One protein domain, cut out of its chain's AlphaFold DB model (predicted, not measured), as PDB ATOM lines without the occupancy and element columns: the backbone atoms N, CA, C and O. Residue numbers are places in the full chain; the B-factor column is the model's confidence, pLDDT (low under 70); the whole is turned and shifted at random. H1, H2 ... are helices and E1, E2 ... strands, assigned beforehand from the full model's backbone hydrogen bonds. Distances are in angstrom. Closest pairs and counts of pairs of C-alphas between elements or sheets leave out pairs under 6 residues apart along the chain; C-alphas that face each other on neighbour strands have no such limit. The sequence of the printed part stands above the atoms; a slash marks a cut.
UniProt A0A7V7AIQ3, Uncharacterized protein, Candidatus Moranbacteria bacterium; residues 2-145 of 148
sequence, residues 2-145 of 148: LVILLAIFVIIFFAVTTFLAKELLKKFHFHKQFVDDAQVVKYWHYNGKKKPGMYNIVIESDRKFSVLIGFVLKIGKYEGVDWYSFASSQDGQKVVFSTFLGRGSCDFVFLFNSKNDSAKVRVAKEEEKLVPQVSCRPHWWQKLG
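AT A GLANCE: This is residues 2 to 145 of the 148 residues of an uncharacterized protein of Candidatus Moranbacteria bacterium (UniProt A0A7V7AIQ3). Two four-stranded sheets lie face to face as a sandwich, their strands crossed at 35 degrees, and one long straight helix, H1, runs out from this body as an arm. The last part of H1, residues 25 to 36, packs on the sheet E1 E6 E3 E4, mostly at its edge strand E4, while residues 2 to 24 stick out with nothing near them; the short helix H2 only grazes the other sheet. The printed part has 144 residues, with two named helices and eight named strands in the order H1 E1 E2 E3 E4 E5 E6 E7 E8 H2, and its class is mixed, helices and strands. One sheet has the order E1, E6, E3, E4 and is antiparallel throughout; the other has the order E7, E2, E5, E8 and is mixed. The whole is loose, with a radius of gyration of the C-alphas of 18.7 A, and elongated, spanning 64 by 35 by 26 A, the arm of H1 making the length.

IN THESE COORDINATES: In the first sheet, E1 is residues 41 to 46, E6 residues 106 to 112, E3 residues 66 to 75 and E4 residues 78 to 88. E4 is the longest strand, 30.1 A from C-alpha 78 at (60.735, -5.338, -39.252) to C-alpha 88; E3 measures 28.5 A, E6 19.2 A and E1 16.1 A. In the second sheet, E7 is residues 120 to 123, 10.4 A, E2 residues 53 to 60, 22.0 A, E5 residues 94 to 101, 20.1 A, and E8 residues 134 to 136, 6.5 A. E5 bends by 53 degrees at residue 98. H1, residues 2 to 37, is 52.7 A long, from C-alpha 2 at (47.797, -6.085, -3.398) to C-alpha 37 at (55.592, -12.951, -55.090). H2 is residues 140 to 143, 5.4 A, with C-alpha 143 at (48.594, 14.484, -37.688).

HOW THE PARTS SIT: The sheet E1 E6 E3 E4 is strongly twisted, with edge strands E1 and E4. E3 and E4 are a hairpin, with N 69 and O 85 at 2.8 A and N 80 and O 73 at 3.0 A, within hydrogen-bond range. E6 and E3 are antiparallel, N 72 and O 107 being 2.8 A apart. E1 and E6 are antiparallel too, with N 44 and O 108 at 2.9 A. H1 is on this sheet; its closest C-alphas to E4 are those of Phe 28 and Gly 80, 4.4 A. In the other sheet, E2 and E5 are antiparallel, with N 57 and O 97 at 2.8 A. On the other side of E2, E7 is antiparallel to it, with N 58 and O 122 at 2.8 A. E8 is parallel to E5, with N 98 and O 134 at 2.8 A. The two sheets form a sandwich, two sheets face to face: the parts that face each other are 9.4 A apart centre to centre, and the best planes of these parts are 6 degrees apart. H2 only grazes the sheet E7 E2 E5 E8, with residues 142 to 143, and is apart from H1. In H1, every O i to N i+4 pair is within hydrogen-bond range; H2 is too short for such a pair.

THE WHOLE: The two C-alphas farthest apart are those of Leu 2 and Asp 62, at 66.1 A. Residues 2 to 24 of H1 stand free; the body without them has 121 residues and spans 40 by 34 by 20 A. The printed part has no cut, and no link is long. The mean pLDDT of the printed part is 90.5, and one residue, 145, is under 70.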
ATOM      1  N   LEU A   2      48.064  -6.929  -2.217       93.50
ATOM      2  CA  LEU A   2      47.797  -6.085  -3.398       93.50
ATOM      3  C   LEU A   2      49.025  -5.858  -4.302       93.50
ATOM      4  O   LEU A   2      48.930  -6.026  -5.510       93.50
ATOM      5  N   VAL A   3      50.189  -5.545  -3.719       95.56
ATOM      6  CA  VAL A   3      51.439  -5.313  -4.475       95.56
ATOM      7  C   VAL A   3      51.890  -6.561  -5.243       95.56
ATOM      8  O   VAL A   3      52.318  -6.457  -6.387       95.56
ATOM      9  N   ILE A   4      51.747  -7.745  -4.639       96.00
ATOM     10  CA  ILE A   4      52.111  -9.023  -5.269       96.00
ATOM     11  C   ILE A   4      51.172  -9.312  -6.445       96.00
ATOM     12  O   ILE A   4      51.634  -9.662  -7.527       96.00
ATOM     13  N   LEU A   5      49.864  -9.108  -6.257       96.69
ATOM     14  CA  LEU A   5      48.884  -9.260  -7.332       96.69
ATOM     15  C   LEU A   5      49.170  -8.290  -8.483       96.69
ATOM     16  O   LEU A   5      49.195  -8.713  -9.635       96.69
ATOM     17  N   LEU A   6      49.457  -7.020  -8.183       97.19
ATOM     18  CA  LEU A   6      49.813  -6.027  -9.196       97.19
ATOM     19  C   LEU A   6      51.070  -6.440  -9.973       97.19
ATOM     20  O   LEU A   6      51.071  -6.376 -11.198       97.19
ATOM     21  N   ALA A   7      52.109  -6.913  -9.283       96.62
ATOM     22  CA  ALA A   7      53.331  -7.386  -9.927       96.62
ATOM     23  C   ALA A   7      53.057  -8.559 -10.887       96.62
ATOM     24  O   ALA A   7      53.538  -8.547 -12.019       96.62
ATOM     25  N   ILE A   8      52.231  -9.528 -10.477       97.25
ATOM     26  CA  ILE A   8      51.821 -10.652 -11.332       97.25
ATOM     27  C   ILE A   8      51.058 -10.147 -12.563       97.25
ATOM     28  O   ILE A   8      51.376 -10.546 -13.684       97.25
ATOM     29  N   PHE A   9      50.094  -9.240 -12.383       97.38
ATOM     30  CA  PHE A   9      49.338  -8.658 -13.496       97.38
ATOM     31  C   PHE A   9      50.238  -7.923 -14.489       97.38
ATOM     32  O   PHE A   9      50.068  -8.086 -15.694       97.38
ATOM     33  N   VAL A  10      51.215  -7.159 -14.001       97.62
ATOM     34  CA  VAL A  10      52.183  -6.451 -14.846       97.62
ATOM     35  C   VAL A  10      53.021  -7.440 -15.662       97.62
ATOM     36  O   VAL A  10      53.177  -7.253 -16.868       97.62
ATOM     37  N   ILE A  11      53.508  -8.521 -15.047       97.31
ATOM     38  CA  ILE A  11      54.281  -9.559 -15.749       97.31
ATOM     39  C   ILE A  11      53.436 -10.223 -16.841       97.31
ATOM     40  O   ILE A  11      53.886 -10.335 -17.983       97.31
ATOM     41  N   ILE A  12      52.202 -10.625 -16.516       97.00
ATOM     42  CA  ILE A  12      51.277 -11.237 -17.481       97.00
ATOM     43  C   ILE A  12      50.978 -10.264 -18.624       97.00
ATOM     44  O   ILE A  12      51.039 -10.657 -19.789       97.00
ATOM     45  N   PHE A  13      50.708  -8.996 -18.311       96.94
ATOM     46  CA  PHE A  13      50.449  -7.961 -19.307       96.94
ATOM     47  C   PHE A  13      51.613  -7.838 -20.295       96.94
ATOM     48  O   PHE A  13      51.406  -7.987 -21.497       96.94
ATOM     49  N   PHE A  14      52.846  -7.668 -19.811       97.00
ATOM     50  CA  PHE A  14      54.014  -7.561 -20.688       97.00
ATOM     51  C   PHE A  14      54.264  -8.829 -21.509       97.00
ATOM     52  O   PHE A  14      54.628  -8.727 -22.686       97.00
ATOM     53  N   ALA A  15      54.043 -10.013 -20.933       95.69
ATOM     54  CA  ALA A  15      54.160 -11.276 -21.655       95.69
ATOM     55  C   ALA A  15      53.156 -11.349 -22.818       95.69
ATOM     56  O   ALA A  15      53.549 -11.620 -23.956       95.69
ATOM     57  N   VAL A  16      51.884 -11.025 -22.560       95.50
ATOM     58  CA  VAL A  16      50.819 -11.014 -23.573       95.50
ATOM     59  C   VAL A  16      51.080  -9.947 -24.635       95.50
ATOM     60  O   VAL A  16      51.035 -10.255 -25.823       95.50
ATOM     61  N   THR A  17      51.418  -8.714 -24.251       95.31
ATOM     62  CA  THR A  17      51.722  -7.634 -25.204       95.31
ATOM     63  C   THR A  17      52.896  -7.999 -26.106       95.31
ATOM     64  O   THR A  17      52.827  -7.795 -27.315       95.31
ATOM     65  N   THR A  18      53.956  -8.588 -25.550       93.00
ATOM     66  CA  THR A  18      55.124  -9.020 -26.332       93.00
ATOM     67  C   THR A  18      54.764 -10.140 -27.303       93.00
ATOM     68  O   THR A  18      55.202 -10.117 -28.454       93.00
ATOM     69  N   PHE A  19      53.961 -11.112 -26.866       94.00
ATOM     70  CA  PHE A  19      53.465 -12.183 -27.727       94.00
ATOM     71  C   PHE A  19      52.619 -11.629 -28.882       94.00
ATOM     72  O   PHE A  19      52.910 -11.909 -30.043       94.00
ATOM     73  N   LEU A  20      51.641 -10.770 -28.582       92.81
ATOM     74  CA  LEU A  20      50.774 -10.153 -29.588       92.81
ATOM     75  C   LEU A  20      51.562  -9.289 -30.576       92.81
ATOM     76  O   LEU A  20      51.321  -9.367 -31.778       92.81
ATOM     77  N   ALA A  21      52.534  -8.508 -30.095       89.25
ATOM     78  CA  ALA A  21      53.401  -7.713 -30.957       89.25
ATOM     79  C   ALA A  21      54.212  -8.601 -31.913       89.25
ATOM     80  O   ALA A  21      54.291  -8.309 -33.103       89.25
ATOM     81  N   LYS A  22      54.770  -9.718 -31.427       87.69
ATOM     82  CA  LYS A  22      55.497 -10.677 -32.275       87.69
ATOM     83  C   LYS A  22      54.594 -11.320 -33.327       87.69
ATOM     84  O   LYS A  22      54.986 -11.375 -34.490       87.69
ATOM     85  N   GLU A  23      53.396 -11.763 -32.951       89.69
ATOM     86  CA  GLU A  23      52.441 -12.358 -33.895       89.69
ATOM     87  C   GLU A  23      51.959 -11.347 -34.944       89.69
ATOM     88  O   GLU A  23      51.833 -11.686 -36.121       89.69
ATOM     89  N   LEU A  24      51.760 -10.084 -34.558       87.44
ATOM     90  CA  LEU A  24      51.433  -9.010 -35.496       87.44
ATOM     91  C   LEU A  24      52.572  -8.775 -36.501       87.44
ATOM     92  O   LEU A  24      52.336  -8.754 -37.708       87.44
ATOM     93  N   LEU A  25      53.815  -8.661 -36.021       84.88
ATOM     94  CA  LEU A  25      54.991  -8.472 -36.877       84.88
ATOM     95  C   LEU A  25      55.202  -9.650 -37.838       84.88
ATOM     96  O   LEU A  25      55.545  -9.448 -39.003       84.88
ATOM     97  N   LYS A  26      54.945 -10.879 -37.382       85.25
ATOM     98  CA  LYS A  26      54.987 -12.084 -38.218       85.25
ATOM     99  C   LYS A  26      53.955 -12.029 -39.350       85.25
ATOM    100  O   LYS A  26      54.291 -12.340 -40.489       85.25
ATOM    101  N   LYS A  27      52.724 -11.586 -39.068       85.88
ATOM    102  CA  LYS A  27      51.685 -11.405 -40.098       85.88
ATOM    103  C   LYS A  27      52.087 -10.370 -41.146       85.88
ATOM    104  O   LYS A  27      51.934 -10.629 -42.335       85.88
ATOM    105  N   PHE A  28      52.652  -9.239 -40.720       84.44
ATOM    106  CA  PHE A  28      53.155  -8.222 -41.646       84.44
ATOM    107  C   PHE A  28      54.248  -8.762 -42.572       84.44
ATOM    108  O   PHE A  28      54.232  -8.468 -43.768       84.44
ATOM    109  N   HIS A  29      55.146  -9.594 -42.042       81.06
ATOM    110  CA  HIS A  29      56.177 -10.246 -42.841       81.06
ATOM    111  C   HIS A  29      55.588 -11.202 -43.891       81.06
ATOM    112  O   HIS A  29      55.946 -11.106 -45.062       81.06
ATOM    113  N   PHE A  30      54.638 -12.066 -43.513       85.81
ATOM    114  CA  PHE A  30      53.984 -12.971 -44.466       85.81
ATOM    115  C   PHE A  30      53.213 -12.233 -45.555       85.81
ATOM    116  O   PHE A  30      53.261 -12.636 -46.712       85.81
ATOM    117  N   HIS A  31      52.527 -11.142 -45.208       84.25
ATOM    118  CA  HIS A  31      51.861 -10.312 -46.206       84.25
ATOM    119  C   HIS A  31      52.862  -9.714 -47.185       84.25
ATOM    120  O   HIS A  31      52.616  -9.767 -48.382       84.25
ATOM    121  N   LYS A  32      53.992  -9.184 -46.701       81.75
ATOM    122  CA  LYS A  32      55.032  -8.655 -47.583       81.75
ATOM    123  C   LYS A  32      55.570  -9.727 -48.528       81.75
ATOM    124  O   LYS A  32      55.595  -9.493 -49.726       81.75
ATOM    125  N   GLN A  33      55.909 -10.905 -48.011       83.56
ATOM    126  CA  GLN A  33      56.383 -12.006 -48.847       83.56
ATOM    127  C   GLN A  33      55.340 -12.412 -49.903       83.56
ATOM    128  O   GLN A  33      55.661 -12.502 -51.081       83.56
ATOM    129  N   PHE A  34      54.075 -12.574 -49.501       85.31
ATOM    130  CA  PHE A  34      52.982 -12.886 -50.426       85.31
ATOM    131  C   PHE A  34      52.821 -11.827 -51.526       85.31
ATOM    132  O   PHE A  34      52.557 -12.157 -52.677       85.31
ATOM    133  N   VAL A  35      52.957 -10.551 -51.165       83.56
ATOM    134  CA  VAL A  35      52.858  -9.409 -52.079       83.56
ATOM    135  C   VAL A  35      54.025  -9.376 -53.056       83.56
ATOM    136  O   VAL A  35      53.802  -9.161 -54.243       83.56
ATOM    137  N   ASP A  36      55.246  -9.598 -52.579       80.75
ATOM    138  CA  ASP A  36      56.446  -9.577 -53.415       80.75
ATOM    139  C   ASP A  36      56.418 -10.695 -54.475       80.75
ATOM    140  O   ASP A  36      56.865 -10.488 -55.603       80.75
ATOM    141  N   ASP A  37      55.794 -11.834 -54.158       79.94
ATOM    142  CA  ASP A  37      55.592 -12.951 -55.090       79.94
ATOM    143  C   ASP A  37      54.374 -12.759 -56.022       79.94
ATOM    144  O   ASP A  37      54.213 -13.464 -57.027       79.94
ATOM    145  N   ALA A  38      53.487 -11.809 -55.720       80.38
ATOM    146  CA  ALA A  38      52.245 -11.611 -56.451       80.38
ATOM    147  C   ALA A  38      52.429 -10.688 -57.670       80.38
ATOM    148  O   ALA A  38      52.652  -9.485 -57.549       80.38
ATOM    149  N   GLN A  39      52.158 -11.200 -58.878       77.12
ATOM    150  CA  GLN A  39      52.137 -10.404 -60.128       77.12
ATOM    151  C   GLN A  39      50.986  -9.380 -60.218       77.12
ATOM    152  O   GLN A  39      50.721  -8.808 -61.274       77.12
ATOM    153  N   VAL A  40      50.247  -9.185 -59.131       88.88
ATOM    154  CA  VAL A  40      49.061  -8.327 -59.054       88.88
ATOM    155  C   VAL A  40      49.292  -7.118 -58.146       88.88
ATOM    156  O   VAL A  40      48.335  -6.476 -57.721       88.88
ATOM    157  N   VAL A  41      50.549  -6.810 -57.827       91.06
ATOM    158  CA  VAL A  41      50.927  -5.729 -56.916       91.06
ATOM    159  C   VAL A  41      51.531  -4.561 -57.681       91.06
ATOM    160  O   VAL A  41      52.359  -4.735 -58.573       91.06
ATOM    161  N   LYS A  42      51.156  -3.345 -57.282       92.44
ATOM    162  CA  LYS A  42      51.810  -2.115 -57.716       92.44
ATOM    163  C   LYS A  42      52.283  -1.313 -56.514       92.44
ATOM    164  O   LYS A  42      51.495  -0.996 -55.626       92.44
ATOM    165  N   TYR A  43      53.554  -0.941 -56.539       93.25
ATOM    166  CA  TYR A  43      54.139  -0.013 -55.583       93.25
ATOM    167  C   TYR A  43      54.076   1.416 -56.127       93.25
ATOM    168  O   TYR A  43      54.296   1.655 -57.319       93.25
ATOM    169  N   TRP A  44      53.778   2.375 -55.255       94.81
ATOM    170  CA  TRP A  44      53.847   3.800 -55.564       94.81
ATOM    171  C   TRP A  44      54.609   4.524 -54.461       94.81
ATOM    172  O   TRP A  44      54.137   4.621 -53.328       94.81
ATOM    173  N   HIS A  45      55.787   5.034 -54.816       94.69
ATOM    174  CA  HIS A  45      56.623   5.782 -53.894       94.69
ATOM    175  C   HIS A  45      56.122   7.223 -53.770       94.69
ATOM    176  O   HIS A  45      56.119   7.992 -54.737       94.69
ATOM    177  N   TYR A  46      55.709   7.594 -52.566       91.75
ATOM    178  CA  TYR A  46      55.400   8.963 -52.204       91.75
ATOM    179  C   TYR A  46      56.632   9.601 -51.560       91.75
ATOM    180  O   TYR A  46      57.116   9.124 -50.544       91.75
ATOM    181  N   ASN A  47      57.111  10.712 -52.125       91.00
ATOM    182  CA  ASN A  47      58.328  11.399 -51.666       91.00
ATOM    183  C   ASN A  47      58.134  12.289 -50.422       91.00
ATOM    184  O   ASN A  47      59.092  12.911 -49.965       91.00
ATOM    185  N   GLY A  48      56.908  12.427 -49.912       88.81
ATOM    186  CA  GLY A  48      56.590  13.455 -48.922       88.81
ATOM    187  C   GLY A  48      56.199  14.801 -49.538       88.81
ATOM    188  O   GLY A  48      56.507  15.120 -50.691       88.81
ATOM    189  N   LYS A  49      55.492  15.625 -48.758       83.81
ATOM    190  CA  LYS A  49      55.112  17.001 -49.119       83.81
ATOM    191  C   LYS A  49      55.356  17.941 -47.952       83.81
ATOM    192  O   LYS A  49      55.119  17.613 -46.798       83.81
ATOM    193  N   LYS A  50      55.711  19.193 -48.266       82.19
ATOM    194  CA  LYS A  50      55.841  20.258 -47.253       82.19
ATOM    195  C   LYS A  50      54.542  20.481 -46.466       82.19
ATOM    196  O   LYS A  50      54.585  20.742 -45.265       82.19
ATOM    197  N   LYS A  51      53.396  20.384 -47.149       89.50
ATOM    198  CA  LYS A  51      52.060  20.536 -46.564       89.50
ATOM    199  C   LYS A  51      51.415  19.152 -46.421       89.50
ATOM    200  O   LYS A  51      50.973  18.618 -47.436       89.50
ATOM    201  N   PRO A  52      51.391  18.563 -45.213       91.12
ATOM    202  CA  PRO A  52      50.667  17.322 -44.983       91.12
ATOM    203  C   PRO A  52      49.157  17.583 -44.994       91.12
ATOM    204  O   PRO A  52      48.709  18.685 -44.668       91.12
ATOM    205  N   GLY A  53      48.362  16.579 -45.348       92.62
ATOM    206  CA  GLY A  53      46.913  16.739 -45.427       92.62
ATOM    207  C   GLY A  53      46.200  15.571 -46.087       92.62
ATOM    208  O   GLY A  53      46.815  14.578 -46.464       92.62
ATOM    209  N   MET A  54      44.881  15.703 -46.218       93.69
ATOM    210  CA  MET A  54      44.074  14.762 -46.991       93.69
ATOM    211  C   MET A  54      44.233  15.050 -48.480       93.69
ATOM    212  O   MET A  54      44.035  16.182 -48.915       93.69
ATOM    213  N   TYR A  55      44.550  14.018 -49.253       94.94
ATOM    214  CA  TYR A  55      44.650  14.084 -50.703       94.94
ATOM    215  C   TYR A  55      43.863  12.948 -51.333       94.94
ATOM    216  O   TYR A  55      43.809  11.839 -50.803       94.94
ATOM    217  N   ASN A  56      43.294  13.226 -52.499       96.81
ATOM    218  CA  ASN A  56      42.725  12.185 -53.333       96.81
ATOM    219  C   ASN A  56      43.838  11.555 -54.168       96.81
ATOM    220  O   ASN A  56      44.600  12.247 -54.843       96.81
ATOM    221  N   ILE A  57      43.920  10.237 -54.111       96.50
ATOM    222  CA  ILE A  57      44.747   9.405 -54.968       96.50
ATOM    223  C   ILE A  57      43.824   8.778 -56.003       96.50
ATOM    224  O   ILE A  57      42.752   8.264 -55.675       96.50
ATOM    225  N   VAL A  58      44.245   8.851 -57.258       96.56
ATOM    226  CA  VAL A  58      43.535   8.291 -58.398       96.56
ATOM    227  C   VAL A  58      44.311   7.079 -58.885       96.56
ATOM    228  O   VAL A  58      45.516   7.169 -59.136       96.56
ATOM    229  N   ILE A  59      43.608   5.960 -59.012       96.50
ATOM    230  CA  ILE A  59      44.081   4.753 -59.678       96.50
ATOM    231  C   ILE A  59      43.244   4.589 -60.943       96.50
ATOM    232  O   ILE A  59      42.026   4.430 -60.862       96.50
ATOM    233  N   GLU A  60      43.888   4.653 -62.101       95.62
ATOM    234  CA  GLU A  60      43.255   4.564 -63.423       95.62
ATOM    235  C   GLU A  60      43.736   3.295 -64.125       95.62
ATOM    236  O   GLU A  60      44.902   2.942 -64.000       95.62
ATOM    237  N   SER A  61      42.857   2.606 -64.842       94.38
ATOM    238  CA  SER A  61      43.085   1.306 -65.485       94.38
ATOM    239  C   SER A  61      42.208   1.207 -66.736       94.38
ATOM    240  O   SER A  61      41.163   1.845 -66.807       94.38
ATOM    241  N   ASP A  62      42.600   0.394 -67.713       93.12
ATOM    242  CA  ASP A  62      41.815   0.147 -68.938       93.12
ATOM    243  C   ASP A  62      40.627  -0.811 -68.732       93.12
ATOM    244  O   ASP A  62      39.770  -0.960 -69.603       93.12
ATOM    245  N   ARG A  63      40.561  -1.454 -67.566       91.62
ATOM    246  CA  ARG A  63      39.549  -2.452 -67.213       91.62
ATOM    247  C   ARG A  63      39.093  -2.335 -65.768       91.62
ATOM    248  O   ARG A  63      39.810  -1.777 -64.933       91.62
ATOM    249  N   LYS A  64      37.949  -2.961 -65.462       94.00
ATOM    250  CA  LYS A  64      37.363  -2.983 -64.116       94.00
ATOM    251  C   LYS A  64      38.274  -3.732 -63.152       94.00
ATOM    252  O   LYS A  64      38.771  -4.809 -63.473       94.00
ATOM    253  N   PHE A  65      38.453  -3.182 -61.957       94.06
ATOM    254  CA  PHE A  65      39.316  -3.771 -60.943       94.06
ATOM    255  C   PHE A  65      38.804  -3.514 -59.528       94.06
ATOM    256  O   PHE A  65      38.022  -2.598 -59.265       94.06
ATOM    257  N   SER A  66      39.291  -4.332 -58.604       95.12
ATOM    258  CA  SER A  66      39.233  -4.066 -57.170       95.12
ATOM    259  C   SER A  66      40.647  -4.075 -56.614       95.12
ATOM    260  O   SER A  66      41.513  -4.781 -57.135       95.12
ATOM    261  N   VAL A  67      40.886  -3.268 -55.588       95.56
ATOM    262  CA  VAL A  67      42.219  -3.029 -55.044       95.56
ATOM    263  C   VAL A  67      42.176  -2.973 -53.522       95.56
ATOM    264  O   VAL A  67      41.357  -2.263 -52.935       95.56
ATOM    265  N   LEU A  68      43.070  -3.731 -52.891       95.94
ATOM    266  CA  LEU A  68      43.448  -3.557 -51.495       95.94
ATOM    267  C   LEU A  68      44.552  -2.506 -51.419       95.94
ATOM    268  O   LEU A  68      45.534  -2.559 -52.162       95.94
ATOM    269  N   ILE A  69      44.359  -1.538 -50.533       95.94
ATOM    270  CA  ILE A  69      45.219  -0.372 -50.377       95.94
ATOM    271  C   ILE A  69      45.962  -0.516 -49.055       95.94
ATOM    272  O   ILE A  69      45.351  -0.673 -47.992       95.94
ATOM    273  N   GLY A  70      47.283  -0.451 -49.135       93.62
ATOM    274  CA  GLY A  70      48.166  -0.508 -47.986       93.62
ATOM    275  C   GLY A  70      49.354   0.426 -48.124       93.62
ATOM    276  O   GLY A  70      49.526   1.117 -49.131       93.62
ATOM    277  N   PHE A  71      50.188   0.435 -47.096       91.44
ATOM    278  CA  PHE A  71      51.493   1.082 -47.124       91.44
ATOM    279  C   PHE A  71      52.532   0.198 -46.441       91.44
ATOM    280  O   PHE A  71      52.209  -0.648 -45.603       91.44
ATOM    281  N   VAL A  72      53.791   0.387 -46.815       89.88
ATOM    282  CA  VAL A  72      54.915  -0.295 -46.183       89.88
ATOM    283  C   VAL A  72      55.190   0.355 -44.831       89.88
ATOM    284  O   VAL A  72      55.534   1.534 -44.742       89.88
ATOM    285  N   LEU A  73      55.070  -0.434 -43.770       86.19
ATOM    286  CA  LEU A  73      55.375  -0.046 -42.404       86.19
ATOM    287  C   LEU A  73      56.729  -0.638 -42.000       86.19
ATOM    288  O   LEU A  73      56.935  -1.851 -42.056       86.19
ATOM    289  N   LYS A  74      57.647   0.232 -41.568       84.12
ATOM    290  CA  LYS A  74      58.971  -0.140 -41.053       84.12
ATOM    291  C   LYS A  74      59.036   0.172 -39.562       84.12
ATOM    292  O   LYS A  74      58.976   1.335 -39.177       84.12
ATOM    293  N   ILE A  75      59.161  -0.858 -38.725       80.00
ATOM    294  CA  ILE A  75      59.311  -0.733 -37.268       80.00
ATOM    295  C   ILE A  75      60.614  -1.421 -36.860       80.00
ATOM    296  O   ILE A  75      60.701  -2.649 -36.767       80.00
ATOM    297  N   GLY A  76      61.650  -0.620 -36.608       81.75
ATOM    298  CA  GLY A  76      62.992  -1.128 -36.322       81.75
ATOM    299  C   GLY A  76      63.521  -1.965 -37.489       81.75
ATOM    300  O   GLY A  76      63.665  -1.462 -38.597       81.75
ATOM    301  N   LYS A  77      63.796  -3.250 -37.238       80.81
ATOM    302  CA  LYS A  77      64.259  -4.209 -38.260       80.81
ATOM    303  C   LYS A  77      63.134  -4.912 -39.026       80.81
ATOM    304  O   LYS A  77      63.417  -5.734 -39.890       80.81
ATOM    305  N   TYR A  78      61.881  -4.677 -38.646       77.19
ATOM    306  CA  TYR A  78      60.735  -5.338 -39.252       77.19
ATOM    307  C   TYR A  78      60.121  -4.443 -40.314       77.19
ATOM    308  O   TYR A  78      59.952  -3.242 -40.111       77.19
ATOM    309  N   GLU A  79      59.755  -5.060 -41.427       84.44
ATOM    310  CA  GLU A  79      59.081  -4.411 -42.536       84.44
ATOM    311  C   GLU A  79      57.910  -5.282 -42.977       84.44
ATOM    312  O   GLU A  79      58.051  -6.500 -43.116       84.44
ATOM    313  N   GLY A  80      56.762  -4.661 -43.217       87.38
ATOM    314  CA  GLY A  80      55.665  -5.333 -43.891       87.38
ATOM    315  C   GLY A  80      54.585  -4.382 -44.370       87.38
ATOM    316  O   GLY A  80      54.757  -3.167 -44.313       87.38
ATOM    317  N   VAL A  81      53.493  -4.941 -44.884       89.56
ATOM    318  CA  VAL A  81      52.406  -4.154 -45.475       89.56
ATOM    319  C   VAL A  81      51.242  -4.059 -44.500       89.56
ATOM    320  O   VAL A  81      50.696  -5.082 -44.080       89.56
ATOM    321  N   ASP A  82      50.853  -2.830 -44.173       88.50
ATOM    322  CA  ASP A  82      49.638  -2.539 -43.421       88.50
ATOM    323  C   ASP A  82      48.498  -2.213 -44.392       88.50
ATOM    324  O   ASP A  82      48.503  -1.178 -45.065       88.50
ATOM    325  N   TRP A  83      47.546  -3.138 -44.508       91.12
ATOM    326  CA  TRP A  83      46.364  -2.990 -45.354       91.12
ATOM    327  C   TRP A  83      45.278  -2.251 -44.587       91.12
ATOM    328  O   TRP A  83      44.745  -2.771 -43.609       91.12
ATOM    329  N   TYR A  84      44.900  -1.067 -45.061       92.25
ATOM    330  CA  TYR A  84      43.979  -0.196 -44.325       92.25
ATOM    331  C   TYR A  84      42.715   0.163 -45.105       92.25
ATOM    332  O   TYR A  84      41.803   0.773 -44.543       92.25
ATOM    333  N   SER A  85      42.634  -0.169 -46.396       95.81
ATOM    334  CA  SER A  85      41.439   0.127 -47.183       95.81
ATOM    335  C   SER A  85      41.237  -0.810 -48.369       95.81
ATOM    336  O   SER A  85      42.121  -1.566 -48.769       95.81
ATOM    337  N   PHE A  86      40.040  -0.734 -48.938       96.44
ATOM    338  CA  PHE A  86      39.611  -1.467 -50.117       96.44
ATOM    339  C   PHE A  86      38.746  -0.557 -50.984       96.44
ATOM    340  O   PHE A  86      37.907   0.189 -50.475       96.44
ATOM    341  N   ALA A  87      38.917  -0.647 -52.299       95.69
ATOM    342  CA  ALA A  87      38.075   0.054 -53.255       95.69
ATOM    343  C   ALA A  87      37.865  -0.775 -54.526       95.69
ATOM    344  O   ALA A  87      38.643  -1.668 -54.858       95.69
ATOM    345  N   SER A  88      36.798  -0.461 -55.255       95.38
ATOM    346  CA  SER A  88      36.459  -1.113 -56.517       95.38
ATOM    347  C   SER A  88      36.002  -0.073 -57.529       95.38
ATOM    348  O   SER A  88      35.221   0.819 -57.189       95.38
ATOM    349  N   SER A  89      36.484  -0.166 -58.766       94.00
ATOM    350  CA  SER A  89      36.104   0.769 -59.826       94.00
ATOM    351  C   SER A  89      34.622   0.580 -60.168       94.00
ATOM    352  O   SER A  89      34.226  -0.505 -60.611       94.00
ATOM    353  N   GLN A  90      33.802   1.613 -59.961       83.75
ATOM    354  CA  GLN A  90      32.359   1.558 -60.240       83.75
ATOM    355  C   GLN A  90      32.066   1.698 -61.737       83.75
ATOM    356  O   GLN A  90      31.299   0.914 -62.287       83.75
ATOM    357  N   ASP A  91      32.742   2.644 -62.390       77.44
ATOM    358  CA  ASP A  91      32.664   2.951 -63.826       77.44
ATOM    359  C   ASP A  91      33.583   2.065 -64.686       77.44
ATOM    360  O   ASP A  91      33.679   2.228 -65.899       77.44
ATOM    361  N   GLY A  92      34.254   1.104 -64.050       70.81
ATOM    362  CA  GLY A  92      35.081   0.111 -64.715       70.81
ATOM    363  C   GLY A  92      36.493   0.564 -65.060       70.81
ATOM    364  O   GLY A  92      37.203  -0.235 -65.648       70.81
ATOM    365  N   GLN A  93      36.930   1.780 -64.718       89.56
ATOM    366  CA  GLN A  93      38.286   2.230 -65.085       89.56
ATOM    367  C   GLN A  93      38.990   3.042 -64.005       89.56
ATOM    368  O   GLN A  93      40.211   3.195 -64.055       89.56
ATOM    369  N   LYS A  94      38.265   3.550 -63.004       95.00
ATOM    370  CA  LYS A  94      38.843   4.483 -62.042       95.00
ATOM    371  C   LYS A  94      38.454   4.165 -60.609       95.00
ATOM    372  O   LYS A  94      37.300   3.872 -60.299       95.00
ATOM    373  N   VAL A  95      39.433   4.292 -59.724       96.25
ATOM    374  CA  VAL A  95      39.246   4.368 -58.279       96.25
ATOM    375  C   VAL A  95      39.794   5.699 -57.796       96.25
ATOM    376  O   VAL A  95      40.924   6.066 -58.111       96.25
ATOM    377  N   VAL A  96      38.999   6.416 -57.008       96.31
ATOM    378  CA  VAL A  96      39.452   7.609 -56.287       96.31
ATOM    379  C   VAL A  96      39.327   7.305 -54.810       96.31
ATOM    380  O   VAL A  96      38.230   7.014 -54.335       96.31
ATOM    381  N   PHE A  97      40.421   7.395 -54.065       96.38
ATOM    382  CA  PHE A  97      40.376   7.283 -52.612       96.38
ATOM    383  C   PHE A  97      41.072   8.466 -51.962       96.38
ATOM    384  O   PHE A  97      42.044   9.000 -52.486       96.38
ATOM    385  N   SER A  98      40.559   8.890 -50.815       96.69
ATOM    386  CA  SER A  98      41.152   9.966 -50.035       96.69
ATOM    387  C   SER A  98      41.999   9.368 -48.924       96.69
ATOM    388  O   SER A  98      41.528   8.498 -48.193       96.69
ATOM    389  N   THR A  99      43.237   9.819 -48.777       95.06
ATOM    390  CA  THR A  99      44.128   9.385 -47.698       95.06
ATOM    391  C   THR A  99      44.987  10.542 -47.211       95.06
ATOM    392  O   THR A  99      45.135  11.557 -47.896       95.06
ATOM    393  N   PHE A 100      45.527  10.410 -46.006       92.75
ATOM    394  CA  PHE A 100      46.434  11.401 -45.459       92.75
ATOM    395  C   PHE A 100      47.839  11.179 -46.006       92.75
ATOM    396  O   PHE A 100      48.404  10.100 -45.849       92.75
ATOM    397  N   LEU A 101      48.407  12.211 -46.619       92.31
ATOM    398  CA  LEU A 101      49.803  12.228 -47.022       92.31
ATOM    399  C   LEU A 101      50.579  13.114 -46.051       92.31
ATOM    400  O   LEU A 101      50.260  14.296 -45.891       92.31
ATOM    401  N   GLY A 102      51.574  12.528 -45.391       89.94
ATOM    402  CA  GLY A 102      52.426  13.218 -44.436       89.94
ATOM    403  C   GLY A 102      53.599  13.944 -45.099       89.94
ATOM    404  O   GLY A 102      53.597  14.240 -46.303       89.94
ATOM    405  N   ARG A 103      54.581  14.308 -44.271       88.50
ATOM    406  CA  ARG A 103      55.771  15.054 -44.705       88.50
ATOM    407  C   ARG A 103      56.896  14.150 -45.187       88.50
ATOM    408  O   ARG A 103      57.686  14.592 -46.013       88.50
ATOM    409  N   GLY A 104      56.996  12.954 -44.635       87.56
ATOM    410  CA  GLY A 104      57.977  11.949 -44.979       87.56
ATOM    411  C   GLY A 104      57.579  11.158 -46.214       87.56
ATOM    412  O   GLY A 104      56.485  11.277 -46.766       87.56
ATOM    413  N   SER A 105      58.530  10.365 -46.683       90.12
ATOM    414  CA  SER A 105      58.294   9.445 -47.779       90.12
ATOM    415  C   SER A 105      57.671   8.149 -47.273       90.12
ATOM    416  O   SER A 105      58.055   7.649 -46.212       90.12
ATOM    417  N   CYS A 106      56.791   7.548 -48.064       89.81
ATOM    418  CA  CYS A 106      56.290   6.203 -47.815       89.81
ATOM    419  C   CYS A 106      55.996   5.473 -49.125       89.81
ATOM    420  O   CYS A 106      55.751   6.089 -50.162       89.81
ATOM    421  N   ASP A 107      56.014   4.145 -49.065       92.56
ATOM    422  CA  ASP A 107      55.626   3.302 -50.188       92.56
ATOM    423  C   ASP A 107      54.186   2.851 -49.990       92.56
ATOM    424  O   ASP A 107      53.872   2.149 -49.028       92.56
ATOM    425  N   PHE A 108      53.307   3.247 -50.905       94.44
ATOM    426  CA  PHE A 108      51.971   2.678 -50.992       94.44
ATOM    427  C   PHE A 108      52.020   1.370 -51.771       94.44
ATOM    428  O   PHE A 108      52.755   1.240 -52.755       94.44
ATOM    429  N   VAL A 109      51.198   0.421 -51.340       94.88
ATOM    430  CA  VAL A 109      51.068  -0.903 -51.943       94.88
ATOM    431  C   VAL A 109      49.628  -1.087 -52.389       94.88
ATOM    432  O   VAL A 109      48.693  -0.931 -51.600       94.88
ATOM    433  N   PHE A 110      49.452  -1.426 -53.659       95.62
ATOM    434  CA  PHE A 110      48.153  -1.677 -54.266       95.62
ATOM    435  C   PHE A 110      48.097  -3.118 -54.740       95.62
ATOM    436  O   PHE A 110      48.760  -3.476 -55.712       95.62
ATOM    437  N   LEU A 111      47.309  -3.941 -54.052       95.19
ATOM    438  CA  LEU A 111      47.091  -5.334 -54.414       95.19
ATOM    439  C   LEU A 111      45.784  -5.448 -55.197       95.19
ATOM    440  O   LEU A 111      44.694  -5.284 -54.647       95.19
ATOM    441  N   PHE A 112      45.898  -5.702 -56.494       94.56
ATOM    442  CA  PHE A 112      44.767  -5.835 -57.399       94.56
ATOM    443  C   PHE A 112      44.190  -7.251 -57.343       94.56
ATOM    444  O   PHE A 112      44.899  -8.234 -57.148       94.56
ATOM    445  N   ASN A 113      42.889  -7.377 -57.590       92.06
ATOM    446  CA  ASN A 113      42.223  -8.678 -57.699       92.06
ATOM    447  C   ASN A 113      42.595  -9.467 -58.974       92.06
ATOM    448  O   ASN A 113      42.129 -10.585 -59.166       92.06
ATOM    449  N   SER A 114      43.372  -8.871 -59.881       86.44
ATOM    450  CA  SER A 114      43.815  -9.459 -61.148       86.44
ATOM    451  C   SER A 114      45.012  -8.677 -61.706       86.44
ATOM    452  O   SER A 114      45.191  -7.508 -61.370       86.44
ATOM    453  N   LYS A 115      45.817  -9.290 -62.587       87.44
ATOM    454  CA  LYS A 115      47.045  -8.676 -63.138       87.44
ATOM    455  C   LYS A 115      46.753  -7.409 -63.937       87.44
ATOM    456  O   LYS A 115      46.228  -7.520 -65.040       87.44
ATOM    457  N   ASN A 116      47.068  -6.240 -63.391       86.69
ATOM    458  CA  ASN A 116      46.655  -4.950 -63.934       86.69
ATOM    459  C   ASN A 116      47.860  -4.081 -64.340       86.69
ATOM    460  O   ASN A 116      48.231  -3.134 -63.646       86.69
ATOM    461  N   ASP A 117      48.474  -4.423 -65.472       88.38
ATOM    462  CA  ASP A 117      49.678  -3.746 -65.974       88.38
ATOM    463  C   ASP A 117      49.397  -2.302 -66.433       88.38
ATOM    464  O   ASP A 117      50.277  -1.441 -66.376       88.38
ATOM    465  N   SER A 118      48.157  -2.021 -66.850       90.38
ATOM    466  CA  SER A 118      47.713  -0.699 -67.304       90.38
ATOM    467  C   SER A 118      47.472   0.282 -66.152       90.38
ATOM    468  O   SER A 118      47.409   1.489 -66.396       90.38
ATOM    469  N   ALA A 119      47.375  -0.208 -64.908       93.44
ATOM    470  CA  ALA A 119      47.055   0.615 -63.752       93.44
ATOM    471  C   ALA A 119      48.064   1.761 -63.577       93.44
ATOM    472  O   ALA A 119      49.274   1.537 -63.530       93.44
ATOM    473  N   LYS A 120      47.600   2.995 -63.405       95.00
ATOM    474  CA  LYS A 120      48.419   4.179 -63.110       95.00
ATOM    475  C   LYS A 120      47.943   4.813 -61.819       95.00
ATOM    476  O   LYS A 120      46.745   4.927 -61.597       95.00
ATOM    477  N   VAL A 121      48.889   5.224 -60.979       95.56
ATOM    478  CA  VAL A 121      48.606   5.855 -59.687       95.56
ATOM    479  C   VAL A 121      49.131   7.278 -59.718       95.56
ATOM    480  O   VAL A 121      50.277   7.513 -60.106       95.56
ATOM    481  N   ARG A 122      48.298   8.230 -59.307       94.88
ATOM    482  CA  ARG A 122      48.673   9.640 -59.197       94.88
ATOM    483  C   ARG A 122      47.913  10.322 -58.072       94.88
ATOM    484  O   ARG A 122      46.817   9.913 -57.704       94.88
ATOM    485  N   VAL A 123      48.465  11.422 -57.579       94.94
ATOM    486  CA  VAL A 123      47.708  12.355 -56.740       94.94
ATOM    487  C   VAL A 123      46.786  13.169 -57.651       94.94
ATOM    488  O   VAL A 123      47.233  13.665 -58.689       94.94
ATOM    489  N   ALA A 124      45.511  13.294 -57.290       94.94
ATOM    490  CA  ALA A 124      44.568  14.164 -57.982       94.94
ATOM    491  C   ALA A 124      45.022  15.623 -57.872       94.94
ATOM    492  O   ALA A 124      45.509  16.054 -56.820       94.94
ATOM    493  N   LYS A 125      44.836  16.393 -58.942       93.12
ATOM    494  CA  LYS A 125      44.998  17.843 -58.879       93.12
ATOM    495  C   LYS A 125      43.801  18.465 -58.159       93.12
ATOM    496  O   LYS A 125      42.702  17.908 -58.164       93.12
ATOM    497  N   GLU A 126      44.017  19.611 -57.524       86.00
ATOM    498  CA  GLU A 126      42.997  20.282 -56.709       86.00
ATOM    499  C   GLU A 126      41.790  20.726 -57.556       86.00
ATOM    500  O   GLU A 126      40.647  20.681 -57.099       86.00
ATOM    501  N   GLU A 127      42.020  21.048 -58.830       91.44
ATOM    502  CA  GLU A 127      40.994  21.510 -59.764       91.44
ATOM    503  C   GLU A 127      40.061  20.386 -60.236       91.44
ATOM    504  O   GLU A 127      38.938  20.665 -60.653       91.44
ATOM    505  N   GLU A 128      40.484  19.117 -60.148       90.19
ATOM    506  CA  GLU A 128      39.695  17.973 -60.632       90.19
ATOM    507  C   GLU A 128      38.441  17.713 -59.777       90.19
ATOM    508  O   GLU A 128      37.539  17.013 -60.232       90.19
ATOM    509  N   LYS A 129      38.374  18.252 -58.545       91.31
ATOM    510  CA  LYS A 129      37.234  18.136 -57.605       91.31
ATOM    511  C   LYS A 129      36.617  16.726 -57.533       91.31
ATOM    512  O   LYS A 129      35.402  16.565 -57.429       91.31
ATOM    513  N   LEU A 130      37.459  15.692 -57.594       93.00
ATOM    514  CA  LEU A 130      37.008  14.301 -57.613       93.00
ATOM    515  C   LEU A 130      36.378  13.907 -56.274       93.00
ATOM    516  O   LEU A 130      36.928  14.202 -55.212       93.00
ATOM    517  N   VAL A 131      35.262  13.179 -56.325       93.56
ATOM    518  CA  VAL A 131      34.635  12.595 -55.133       93.56
ATOM    519  C   VAL A 131      35.283  11.237 -54.847       93.56
ATOM    520  O   VAL A 131      35.255  10.360 -55.715       93.56
ATOM    521  N   PRO A 132      35.891  11.033 -53.664       94.88
ATOM    522  CA  PRO A 132      36.496   9.756 -53.319       94.88
ATOM    523  C   PRO A 132      35.422   8.704 -53.027       94.88
ATOM    524  O   PRO A 132      34.453   8.966 -52.318       94.88
ATOM    525  N   GLN A 133      35.635   7.485 -53.517       95.38
ATOM    526  CA  GLN A 133      34.807   6.318 -53.210       95.38
ATOM    527  C   GLN A 133      35.011   5.845 -51.768       95.38
ATOM    528  O   GLN A 133      34.082   5.358 -51.131       95.38
ATOM    529  N   VAL A 134      36.233   5.993 -51.251       95.06
ATOM    530  CA  VAL A 134      36.576   5.695 -49.859       95.06
ATOM    531  C   VAL A 134      37.469   6.793 -49.294       95.06
ATOM    532  O   VAL A 134      38.361   7.303 -49.972       95.06
ATOM    533  N   SER A 135      37.220   7.182 -48.044       96.06
ATOM    534  CA  SER A 135      38.005   8.187 -47.326       96.06
ATOM    535  C   SER A 135      38.653   7.559 -46.099       96.06
ATOM    536  O   SER A 135      37.980   7.164 -45.149       96.06
ATOM    537  N   CYS A 136      39.977   7.468 -46.130       93.25
ATOM    538  CA  CYS A 136      40.801   6.861 -45.097       93.25
ATOM    539  C   CYS A 136      41.321   7.969 -44.188       93.25
ATOM    540  O   CYS A 136      42.323   8.623 -44.489       93.25
ATOM    541  N   ARG A 137      40.587   8.229 -43.104       90.38
ATOM    542  CA  ARG A 137      40.935   9.293 -42.161       90.38
ATOM    543  C   ARG A 137      42.251   8.963 -41.450       90.38
ATOM    544  O   ARG A 137      42.428   7.818 -41.041       90.38
ATOM    545  N   PRO A 138      43.131   9.954 -41.238       88.25
ATOM    546  CA  PRO A 138      44.353   9.732 -40.496       88.25
ATOM    547  C   PRO A 138      44.036   9.434 -39.042       88.25
ATOM    548  O   PRO A 138      43.146  10.049 -38.437       88.25
ATOM    549  N   HIS A 139      44.858   8.583 -38.452       83.94
ATOM    550  CA  HIS A 139      44.954   8.511 -37.011       83.94
ATOM    551  C   HIS A 139      45.488   9.830 -36.443       83.94
ATOM    552  O   HIS A 139      46.195  10.598 -37.100       83.94
ATOM    553  N   TRP A 140      45.145  10.104 -35.187       84.44
ATOM    554  CA  TRP A 140      45.546  11.336 -34.511       84.44
ATOM    555  C   TRP A 140      47.074  11.510 -34.465       84.44
ATOM    556  O   TRP A 140      47.557  12.629 -34.611       84.44
ATOM    557  N   TRP A 141      47.836  10.421 -34.353       82.19
ATOM    558  CA  TRP A 141      49.300  10.449 -34.309       82.19
ATOM    559  C   TRP A 141      49.948  10.777 -35.665       82.19
ATOM    560  O   TRP A 141      50.975  11.452 -35.684       82.19
ATOM    561  N   GLN A 142      49.313  10.438 -36.794       79.88
ATOM    562  CA  GLN A 142      49.784  10.849 -38.129       79.88
ATOM    563  C   GLN A 142      49.720  12.371 -38.300       79.88
ATOM    564  O   GLN A 142      50.595  12.981 -38.913       79.88
ATOM    565  N   LYS A 143      48.719  13.017 -37.689       79.00
ATOM    566  CA  LYS A 143      48.594  14.484 -37.688       79.00
ATOM    567  C   LYS A 143      49.700  15.172 -36.885       79.00
ATOM    568  O   LYS A 143      50.024  16.319 -37.174       79.00
ATOM    569  N   LEU A 144      50.272  14.479 -35.900       79.25
ATOM    570  CA  LEU A 144      51.398  14.969 -35.100       79.25
ATOM    571  C   LEU A 144      52.749  14.794 -35.813       79.25
ATOM    572  O   LEU A 144      53.764  15.263 -35.307       79.25
ATOM    573  N   GLY A 145      52.773  14.147 -36.984       68.56
ATOM    574  CA  GLY A 145      53.994  13.879 -37.744       68.56
ATOM    575  C   GLY A 145      54.705  12.584 -37.352       68.56
ATOM    576  O   GLY A 145      55.814  12.343 -37.822       68.56
TER     577      GLY A 145